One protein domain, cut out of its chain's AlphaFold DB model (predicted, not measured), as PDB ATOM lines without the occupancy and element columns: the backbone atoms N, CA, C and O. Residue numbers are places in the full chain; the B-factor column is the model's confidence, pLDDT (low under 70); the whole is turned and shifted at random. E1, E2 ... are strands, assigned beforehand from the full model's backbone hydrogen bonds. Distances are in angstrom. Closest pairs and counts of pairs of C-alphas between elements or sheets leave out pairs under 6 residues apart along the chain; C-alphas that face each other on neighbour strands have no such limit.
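AT A GLANCE: This is residues 8 to 74 of the 127 residues of an uncharacterized protein of Betaproteobacteria bacterium SG8_40 (UniProt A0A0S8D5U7). What shape appears first? A twisted sheet of three long strands, E3, E4 and E5, forms a slab, and a small hairpin, E1 and E2, stands over one face of it near the end of E5. The unnamed stretch of residues 19 to 31 leads from the hairpin to the far end of the slab, where E3 begins. What is the make-up? The 67 printed residues hold five named strands, E1 to E5 in chain order, and no named helix; the class is all strand, with 28 residues in named elements, under half. The whole is loose, with a radius of gyration of the C-alphas of 13.7 A and spans of 38 by 28 by 19 A.

HOW THE PARTS SIT: How do the first strands pair? E1, residues 8 to 10, and E2, residues 16 to 18, form an antiparallel hairpin at 172 degrees, with N 9 and O 17 2.9 A apart, within hydrogen-bond range. How is the larger sheet ordered? E3, residues 32 to 38, E4, residues 47 to 53, and E5, residues 56 to 63, form a meander, each strand the antiparallel neighbour of the one before, twisted, with C-alphas up to 4.1 A off its best plane. N 35 and O 50 are 2.9 A apart and N 49 and O 61 2.9 A, both within hydrogen-bond range. Where does the hairpin of E1 and E2 come closest to E5? The closest C-alphas of E2 and E5 are those of His 17 and Ile 63, 6.6 A apart; E2 and E3 are apart.

IN THESE COORDINATES: Where do the strands begin and end? E1 begins at C-alpha 8 (-28.070, 44.576, 40.456), and E5 ends at C-alpha 63 (-31.221, 38.296, 47.725). How long are they? E3 measures 19.9 A, E4 20.2 A and E5 21.2 A from first to last C-alpha; E1 measures 6.7 A and E2 6.6 A.

THE WHOLE: How far does it reach? The two C-alphas farthest apart, those of Gly 28 and Leu 43, are 40.1 A from each other. Is anything cut, long or uncertain? The printed part has no cut, E2 to E3 is a long link, and residues 72 to 74 have pLDDT under 70.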
ATOM      1  N   SER A   8     -27.351  43.764  39.485       95.38
ATOM      2  CA  SER A   8     -28.070  44.576  40.456       95.38
ATOM      3  C   SER A   8     -29.501  44.076  40.529       95.38
ATOM      4  O   SER A   8     -30.140  43.847  39.499       95.38
ATOM      5  N   TYR A   9     -30.005  43.907  41.744       94.81
ATOM      6  CA  TYR A   9     -31.380  43.512  41.991       94.81
ATOM      7  C   TYR A   9     -32.032  44.465  42.988       94.81
ATOM      8  O   TYR A   9     -31.600  44.581  44.139       94.81
ATOM      9  N   SER A  10     -33.105  45.114  42.539       91.94
ATOM     10  CA  SER A  10     -33.922  46.004  43.357       91.94
ATOM     11  C   SER A  10     -35.271  45.367  43.672       91.94
ATOM     12  O   SER A  10     -36.044  45.019  42.777       91.94
ATOM     13  N   THR A  11     -35.597  45.271  44.958       91.94
ATOM     14  CA  THR A  11     -36.914  44.833  45.431       91.94
ATOM     15  C   THR A  11     -37.839  46.044  45.543       91.94
ATOM     16  O   THR A  11     -38.155  46.493  46.644       91.94
ATOM     17  N   LEU A  12     -38.233  46.614  44.397       87.25
ATOM     18  CA  LEU A  12     -39.065  47.829  44.310       87.25
ATOM     19  C   LEU A  12     -38.503  49.009  45.131       87.25
ATOM     20  O   LEU A  12     -39.252  49.765  45.748       87.25
ATOM     21  N   GLY A  13     -37.177  49.128  45.196       86.62
ATOM     22  CA  GLY A  13     -36.480  50.158  45.968       86.62
ATOM     23  C   GLY A  13     -36.469  49.980  47.485       86.62
ATOM     24  O   GLY A  13     -35.863  50.795  48.172       86.62
ATOM     25  N   LEU A  14     -37.067  48.913  48.025       90.25
ATOM     26  CA  LEU A  14     -36.972  48.611  49.455       90.25
ATOM     27  C   LEU A  14     -35.600  48.037  49.824       90.25
ATOM     28  O   LEU A  14     -35.037  48.375  50.863       90.25
ATOM     29  N   TYR A  15     -35.077  47.164  48.962       92.81
ATOM     30  CA  TYR A  15     -33.769  46.545  49.115       92.81
ATOM     31  C   TYR A  15     -33.015  46.598  47.796       92.81
ATOM     32  O   TYR A  15     -33.590  46.308  46.747       92.81
ATOM     33  N   TRP A  16     -31.730  46.925  47.874       93.81
ATOM     34  CA  TRP A  16     -30.808  46.909  46.746       93.81
ATOM     35  C   TRP A  16     -29.710  45.900  47.023       93.81
ATOM     36  O   TRP A  16     -29.173  45.855  48.130       93.81
ATOM     37  N   HIS A  17     -29.413  45.078  46.026       95.88
ATOM     38  CA  HIS A  17     -28.367  44.078  46.113       95.88
ATOM     39  C   HIS A  17     -27.506  44.194  44.870       95.88
ATOM     40  O   HIS A  17     -27.995  43.962  43.764       95.88
ATOM     41  N   ASP A  18     -26.236  44.512  45.072       95.56
ATOM     42  CA  ASP A  18     -25.245  44.572  44.012       95.56
ATOM     43  C   ASP A  18     -24.253  43.426  44.174       95.56
ATOM     44  O   ASP A  18     -23.865  43.042  45.279       95.56
ATOM     45  N   PHE A  19     -23.876  42.825  43.051       96.38
ATOM     46  CA  PHE A  19     -22.828  41.824  43.040       96.38
ATOM     47  C   PHE A  19     -21.458  42.507  43.129       96.38
ATOM     48  O   PHE A  19     -20.933  42.994  42.128       96.38
ATOM     49  N   ASP A  20     -20.856  42.475  44.317       89.00
ATOM     50  CA  ASP A  20     -19.554  43.096  44.623       89.00
ATOM     51  C   ASP A  20     -18.330  42.271  44.159       89.00
ATOM     52  O   ASP A  20     -17.199  42.483  44.604       89.00
ATOM     53  N   GLY A  21     -18.527  41.276  43.290       87.50
ATOM     54  CA  GLY A  21     -17.457  40.377  42.858       87.50
ATOM     55  C   GLY A  21     -16.466  41.018  41.882       87.50
ATOM     56  O   GLY A  21     -16.846  41.655  40.901       87.50
ATOM     57  N   ASP A  22     -15.168  40.760  42.071       94.38
ATOM     58  CA  ASP A  22     -14.107  41.192  41.146       94.38
ATOM     59  C   ASP A  22     -13.919  40.205  39.974       94.38
ATOM     60  O   ASP A  22     -12.859  39.601  39.788       94.38
ATOM     61  N   VAL A  23     -14.980  39.990  39.191       97.38
ATOM     62  CA  VAL A  23     -14.985  39.031  38.073       97.38
ATOM     63  C   VAL A  23     -14.813  39.765  36.748       97.38
ATOM     64  O   VAL A  23     -15.736  40.413  36.260       97.38
ATOM     65  N   LYS A  24     -13.641  39.634  36.119       96.44
ATOM     66  CA  LYS A  24     -13.392  40.171  34.771       96.44
ATOM     67  C   LYS A  24     -14.065  39.314  33.702       96.44
ATOM     68  O   LYS A  24     -13.941  38.090  33.727       96.44
ATOM     69  N   ILE A  25     -14.705  39.965  32.736       94.56
ATOM     70  CA  ILE A  25     -15.299  39.294  31.579       94.56
ATOM     71  C   ILE A  25     -14.199  39.041  30.529       94.56
ATOM     72  O   ILE A  25     -13.526  39.992  30.121       94.56
ATOM     73  N   PRO A  26     -13.965  37.785  30.094       94.88
ATOM     74  CA  PRO A  26     -13.024  37.488  29.015       94.88
ATOM     75  C   PRO A  26     -13.490  38.053  27.667       94.88
ATOM     76  O   PRO A  26     -14.685  38.175  27.418       94.88
ATOM     77  N   TYR A  27     -12.542  38.334  26.774       93.06
ATOM     78  CA  TYR A  27     -12.845  38.691  25.385       93.06
ATOM     79  C   TYR A  27     -13.166  37.455  24.534       93.06
ATOM     80  O   TYR A  27     -12.664  36.363  24.801       93.06
ATOM     81  N   GLY A  28     -13.927  37.675  23.459       94.62
ATOM     82  CA  GLY A  28     -14.333  36.652  22.494       94.62
ATOM     83  C   GLY A  28     -15.740  36.118  22.751       94.62
ATOM     84  O   GLY A  28     -16.502  36.692  23.531       94.62
ATOM     85  N   ASP A  29     -16.067  35.012  22.090       96.44
ATOM     86  CA  ASP A  29     -17.368  34.366  22.234       96.44
ATOM     87  C   ASP A  29     -17.437  33.656  23.588       96.44
ATOM     88  O   ASP A  29     -16.695  32.709  23.866       96.44
ATOM     89  N   ILE A  30     -18.331  34.135  24.448       96.50
ATOM     90  CA  ILE A  30     -18.519  33.612  25.799       96.50
ATOM     91  C   ILE A  30     -19.994  33.362  26.084       96.50
ATOM     92  O   ILE A  30     -20.884  34.025  25.551       96.50
ATOM     93  N   LYS A  31     -20.246  32.426  26.997       97.25
ATOM     94  CA  LYS A  31     -21.566  32.195  27.579       97.25
ATOM     95  C   LYS A  31     -21.587  32.716  29.008       97.25
ATOM     96  O   LYS A  31     -20.806  32.251  29.838       97.25
ATOM     97  N   ILE A  32     -22.502  33.638  29.294       97.12
ATOM     98  CA  ILE A  32     -22.811  34.083  30.654       97.12
ATOM     99  C   ILE A  32     -24.138  33.449  31.059       97.12
ATOM    100  O   ILE A  32     -25.133  33.592  30.350       97.12
ATOM    101  N   THR A  33     -24.148  32.769  32.202       98.06
ATOM    102  CA  THR A  33     -25.362  32.185  32.777       98.06
ATOM    103  C   THR A  33     -25.601  32.783  34.152       98.06
ATOM    104  O   THR A  33     -24.698  32.807  34.989       98.06
ATOM    105  N   LEU A  34     -26.834  33.216  34.393       97.88
ATOM    106  CA  LEU A  34     -27.347  33.557  35.710       97.88
ATOM    107  C   LEU A  34     -28.353  32.483  36.114       97.88
ATOM    108  O   LEU A  34     -29.312  32.229  35.389       97.88
ATOM    109  N   LYS A  35     -28.143  31.855  37.270       97.12
ATOM    110  CA  LYS A  35     -29.096  30.912  37.854       97.12
ATOM    111  C   LYS A  35     -29.707  31.521  39.105       97.12
ATOM    112  O   LYS A  35     -29.014  31.742  40.091       97.12
ATOM    113  N   HIS A  36     -31.011  31.762  39.061       95.88
ATOM    114  CA  HIS A  36     -31.777  32.323  40.170       95.88
ATOM    115  C   HIS A  36     -32.588  31.216  40.841       95.88
ATOM    116  O   HIS A  36     -33.427  30.588  40.204       95.88
ATOM    117  N   THR A  37     -32.307  30.936  42.113       95.38
ATOM    118  CA  THR A  37     -32.955  29.853  42.863       95.38
ATOM    119  C   THR A  37     -33.641  30.416  44.101       95.38
ATOM    120  O   THR A  37     -32.980  30.966  44.981       95.38
ATOM    121  N   MET A  38     -34.963  30.259  44.192       93.56
ATOM    122  CA  MET A  38     -35.709  30.576  45.413       93.56
ATOM    123  C   MET A  38     -35.249  29.658  46.550       93.56
ATOM    124  O   MET A  38     -35.213  28.440  46.381       93.56
ATOM    125  N   LYS A  39     -34.908  30.226  47.712       95.06
ATOM    126  CA  LYS A  39     -34.510  29.439  48.894       95.06
ATOM    127  C   LYS A  39     -35.711  28.809  49.590       95.06
ATOM    128  O   LYS A  39     -35.600  27.738  50.174       95.06
ATOM    129  N   GLU A  40     -36.853  29.489  49.535       91.19
ATOM    130  CA  GLU A  40     -38.096  29.068  50.174       91.19
ATOM    131  C   GLU A  40     -39.292  29.420  49.271       91.19
ATOM    132  O   GLU A  40     -39.323  30.524  48.715       91.19
ATOM    133  N   PRO A  41     -40.304  28.540  49.143       87.31
ATOM    134  CA  PRO A  41     -41.502  28.794  48.345       87.31
ATOM    135  C   PRO A  41     -42.496  29.682  49.113       87.31
ATOM    136  O   PRO A  41     -43.575  29.245  49.508       87.31
ATOM    137  N   LYS A  42     -42.121  30.940  49.366       89.88
ATOM    138  CA  LYS A  42     -42.969  31.924  50.053       89.88
ATOM    139  C   LYS A  42     -43.027  33.252  49.311       89.88
ATOM    140  O   LYS A  42     -42.145  33.586  48.521       89.88
ATOM    141  N   LEU A  43     -44.065  34.022  49.626       89.50
ATOM    142  CA  LEU A  43     -44.227  35.404  49.188       89.50
ATOM    143  C   LEU A  43     -42.976  36.222  49.513       89.50
ATOM    144  O   LEU A  43     -42.524  36.196  50.659       89.50
ATOM    145  N   ASN A  44     -42.440  36.950  48.534       92.00
ATOM    146  CA  ASN A  44     -41.208  37.729  48.672       92.00
ATOM    147  C   ASN A  44     -40.043  36.914  49.264       92.00
ATOM    148  O   ASN A  44     -39.246  37.429  50.048       92.00
ATOM    149  N   GLY A  45     -39.983  35.614  48.960       94.06
ATOM    150  CA  GLY A  45     -38.983  34.720  49.525       94.06
ATOM    151  C   GLY A  45     -37.553  35.151  49.183       94.06
ATOM    152  O   GLY A  45     -37.322  35.785  48.151       94.06
ATOM    153  N   PRO A  46     -36.573  34.796  50.028       96.62
ATOM    154  CA  PRO A  46     -35.177  34.993  49.695       96.62
ATOM    155  C   PRO A  46     -34.765  34.050  48.563       96.62
ATOM    156  O   PRO A  46     -35.377  33.003  48.323       96.62
ATOM    157  N   SER A  47     -33.682  34.397  47.885       96.94
ATOM    158  CA  SER A  47     -33.140  33.607  46.781       96.94
ATOM    159  C   SER A  47     -31.620  33.688  46.747       96.94
ATOM    160  O   SER A  47     -31.035  34.601  47.325       96.94
ATOM    161  N   THR A  48     -30.990  32.733  46.073       98.00
ATOM    162  CA  THR A  48     -29.574  32.800  45.705       98.00
ATOM    163  C   THR A  48     -29.474  32.986  44.202       98.00
ATOM    164  O   THR A  48     -30.183  32.329  43.433       98.00
ATOM    165  N   VAL A  49     -28.583  33.880  43.792       98.00
ATOM    166  CA  VAL A  49     -28.192  34.073  42.401       98.00
ATOM    167  C   VAL A  49     -26.770  33.567  42.234       98.00
ATOM    168  O   VAL A  49     -25.875  33.969  42.966       98.00
ATOM    169  N   GLU A  50     -26.564  32.680  41.268       98.31
ATOM    170  CA  GLU A  50     -25.257  32.139  40.906       98.31
ATOM    171  C   GLU A  50     -24.881  32.604  39.495       98.31
ATOM    172  O   GLU A  50     -25.709  32.567  38.581       98.31
ATOM    173  N   PHE A  51     -23.621  32.991  39.303       98.38
ATOM    174  CA  PHE A  51     -23.099  33.461  38.023       98.38
ATOM    175  C   PHE A  51     -22.074  32.487  37.459       98.38
ATOM    176  O   PHE A  51     -21.190  32.002  38.175       98.38
ATOM    177  N   PHE A  52     -22.149  32.250  36.153       98.38
ATOM    178  CA  PHE A  52     -21.239  31.372  35.432       98.38
ATOM    179  C   PHE A  52     -20.717  32.056  34.173       98.38
ATOM    180  O   PHE A  52     -21.474  32.714  33.461       98.38
ATOM    181  N   ILE A  53     -19.438  31.838  33.876       97.94
ATOM    182  CA  ILE A  53     -18.821  32.171  32.589       97.94
ATOM    183  C   ILE A  53     -18.300  30.866  32.000       97.94
ATOM    184  O   ILE A  53     -17.505  30.177  32.640       97.94
ATOM    185  N   ASN A  54     -18.759  30.520  30.797       96.88
ATOM    186  CA  ASN A  54     -18.427  29.264  30.117       96.88
ATOM    187  C   ASN A  54     -18.630  28.044  31.036       96.88
ATOM    188  O   ASN A  54     -17.727  27.234  31.224       96.88
ATOM    189  N   ASP A  55     -19.808  27.972  31.667       96.62
ATOM    190  CA  ASP A  55     -20.239  26.908  32.593       96.62
ATOM    191  C   ASP A  55     -19.430  26.771  33.892       96.62
ATOM    192  O   ASP A  55     -19.744  25.934  34.741       96.62
ATOM    193  N   LYS A  56     -18.434  27.629  34.117       97.50
ATOM    194  CA  LYS A  56     -17.700  27.694  35.378       97.50
ATOM    195  C   LYS A  56     -18.331  28.730  36.296       97.50
ATOM    196  O   LYS A  56     -18.459  29.890  35.910       97.50
ATOM    197  N   LYS A  57     -18.665  28.334  37.528       98.00
ATOM    198  CA  LYS A  57     -19.147  29.262  38.561       98.00
ATOM    199  C   LYS A  57     -18.063  30.294  38.876       98.00
ATOM    200  O   LYS A  57     -16.926  29.923  39.170       98.00
ATOM    201  N   VAL A  58     -18.421  31.571  38.799       98.31
ATOM    202  CA  VAL A  58     -17.512  32.707  39.037       98.31
ATOM    203  C   VAL A  58     -17.930  33.569  40.222       98.31
ATOM    204  O   VAL A  58     -17.121  34.342  40.722       98.31
ATOM    205  N   GLY A  59     -19.162  33.418  40.698       98.12
ATOM    206  CA  GLY A  59     -19.656  34.139  41.858       98.12
ATOM    207  C   GLY A  59     -21.071  33.730  42.221       98.12
ATOM    208  O   GLY A  59     -21.740  33.006  41.481       98.12
ATOM    209  N   GLU A  60     -21.512  34.201  43.374       98.19
ATOM    210  CA  GLU A  60     -22.886  34.083  43.836       98.19
ATOM    211  C   GLU A  60     -23.206  35.220  44.799       98.19
ATOM    212  O   GLU A  60     -22.301  35.856  45.341       98.19
ATOM    213  N   MET A  61     -24.492  35.456  45.016       98.00
ATOM    214  CA  MET A  61     -24.976  36.358  46.048       98.00
ATOM    215  C   MET A  61     -26.371  35.957  46.512       98.00
ATOM    216  O   MET A  61     -27.123  35.294  45.795       98.00
ATOM    217  N   ASP A  62     -26.726  36.414  47.706       97.62
ATOM    218  CA  ASP A  62     -28.057  36.239  48.260       97.62
ATOM    219  C   ASP A  62     -28.905  37.495  48.076       97.62
ATOM    220  O   ASP A  62     -28.448  38.616  48.289       97.62
ATOM    221  N   ILE A  63     -30.170  37.282  47.726       97.56
ATOM    222  CA  ILE A  63     -31.221  38.296  47.725       97.56
ATOM    223  C   ILE A  63     -32.136  37.989  48.904       97.56
ATOM    224  O   ILE A  63     -32.679  36.885  49.008       97.56
ATOM    225  N   ILE A  64     -32.331  38.967  49.785       96.31
ATOM    226  CA  ILE A  64     -33.085  38.760  51.030       96.31
ATOM    227  C   ILE A  64     -34.600  38.686  50.807       96.31
ATOM    228  O   ILE A  64     -35.300  38.055  51.597       96.31
ATOM    229  N   ALA A  65     -35.100  39.310  49.737       95.00
ATOM    230  CA  ALA A  65     -36.507  39.287  49.353       95.00
ATOM    231  C   ALA A  65     -36.677  39.581  47.859       95.00
ATOM    232  O   ALA A  65     -36.157  40.582  47.364       95.00
ATOM    233  N   THR A  66     -37.431  38.745  47.149       94.38
ATOM    234  CA  THR A  66     -37.805  38.988  45.748       94.38
ATOM    235  C   THR A  66     -39.139  39.728  45.627       94.38
ATOM    236  O   THR A  66     -39.911  39.822  46.581       94.38
ATOM    237  N   VAL A  67     -39.432  40.273  44.445       90.88
ATOM    238  CA  VAL A  67     -40.758  40.823  44.130       90.88
ATOM    239  C   VAL A  67     -41.736  39.673  43.874       90.88
ATOM    240  O   VAL A  67     -41.526  38.878  42.963       90.88
ATOM    241  N   TYR A  68     -42.817  39.592  44.655       82.44
ATOM    242  CA  TYR A  68     -43.905  38.620  44.451       82.44
ATOM    243  C   TYR A  68     -44.993  39.081  43.469       82.44
ATOM    244  O   TYR A  68     -45.767  38.271  42.966       82.44
ATOM    245  N   GLY A  69     -45.102  40.390  43.248       78.56
ATOM    246  CA  GLY A  69     -46.127  40.974  42.390       78.56
ATOM    247  C   GLY A  69     -45.727  41.011  40.917       78.56
ATOM    248  O   GLY A  69     -44.996  40.163  40.411       78.56
ATOM    249  N   ALA A  70     -46.202  42.042  40.229       75.06
ATOM    250  CA  ALA A  70     -45.831  42.301  38.849       75.06
ATOM    251  C   ALA A  70     -44.535  43.122  38.780       75.06
ATOM    252  O   ALA A  70     -44.389  44.133  39.470       75.06
ATOM    253  N   TYR A  71     -43.633  42.718  37.889       71.88
ATOM    254  CA  TYR A  71     -42.725  43.668  37.250       71.88
ATOM    255  C   TYR A  71     -43.522  44.459  36.197       71.88
ATOM    256  O   TYR A  71     -44.666  44.117  35.917       71.88
ATOM    257  N   THR A  72     -42.936  45.510  35.624       67.19
ATOM    258  CA  THR A  72     -43.483  46.246  34.464       67.19
ATOM    259  C   THR A  72     -44.632  47.237  34.690       67.19
ATOM    260  O   THR A  72     -45.383  47.535  33.764       67.19
ATOM    261  N   GLY A  73     -44.773  47.811  35.889       69.50
ATOM    262  CA  GLY A  73     -45.718  48.922  36.101       69.50
ATOM    263  C   GLY A  73     -45.346  50.214  35.349       69.50
ATOM    264  O   GLY A  73     -46.221  51.035  35.089       69.50
ATOM    265  N   HIS A  74     -44.064  50.385  35.000       66.56
ATOM    266  CA  HIS A  74     -43.539  51.558  34.287       66.56
ATOM    267  C   HIS A  74     -42.751  51.192  33.012       66.56
ATOM    268  O   HIS A  74     -42.743  51.968  32.063       66.56
TER     269      HIS A  74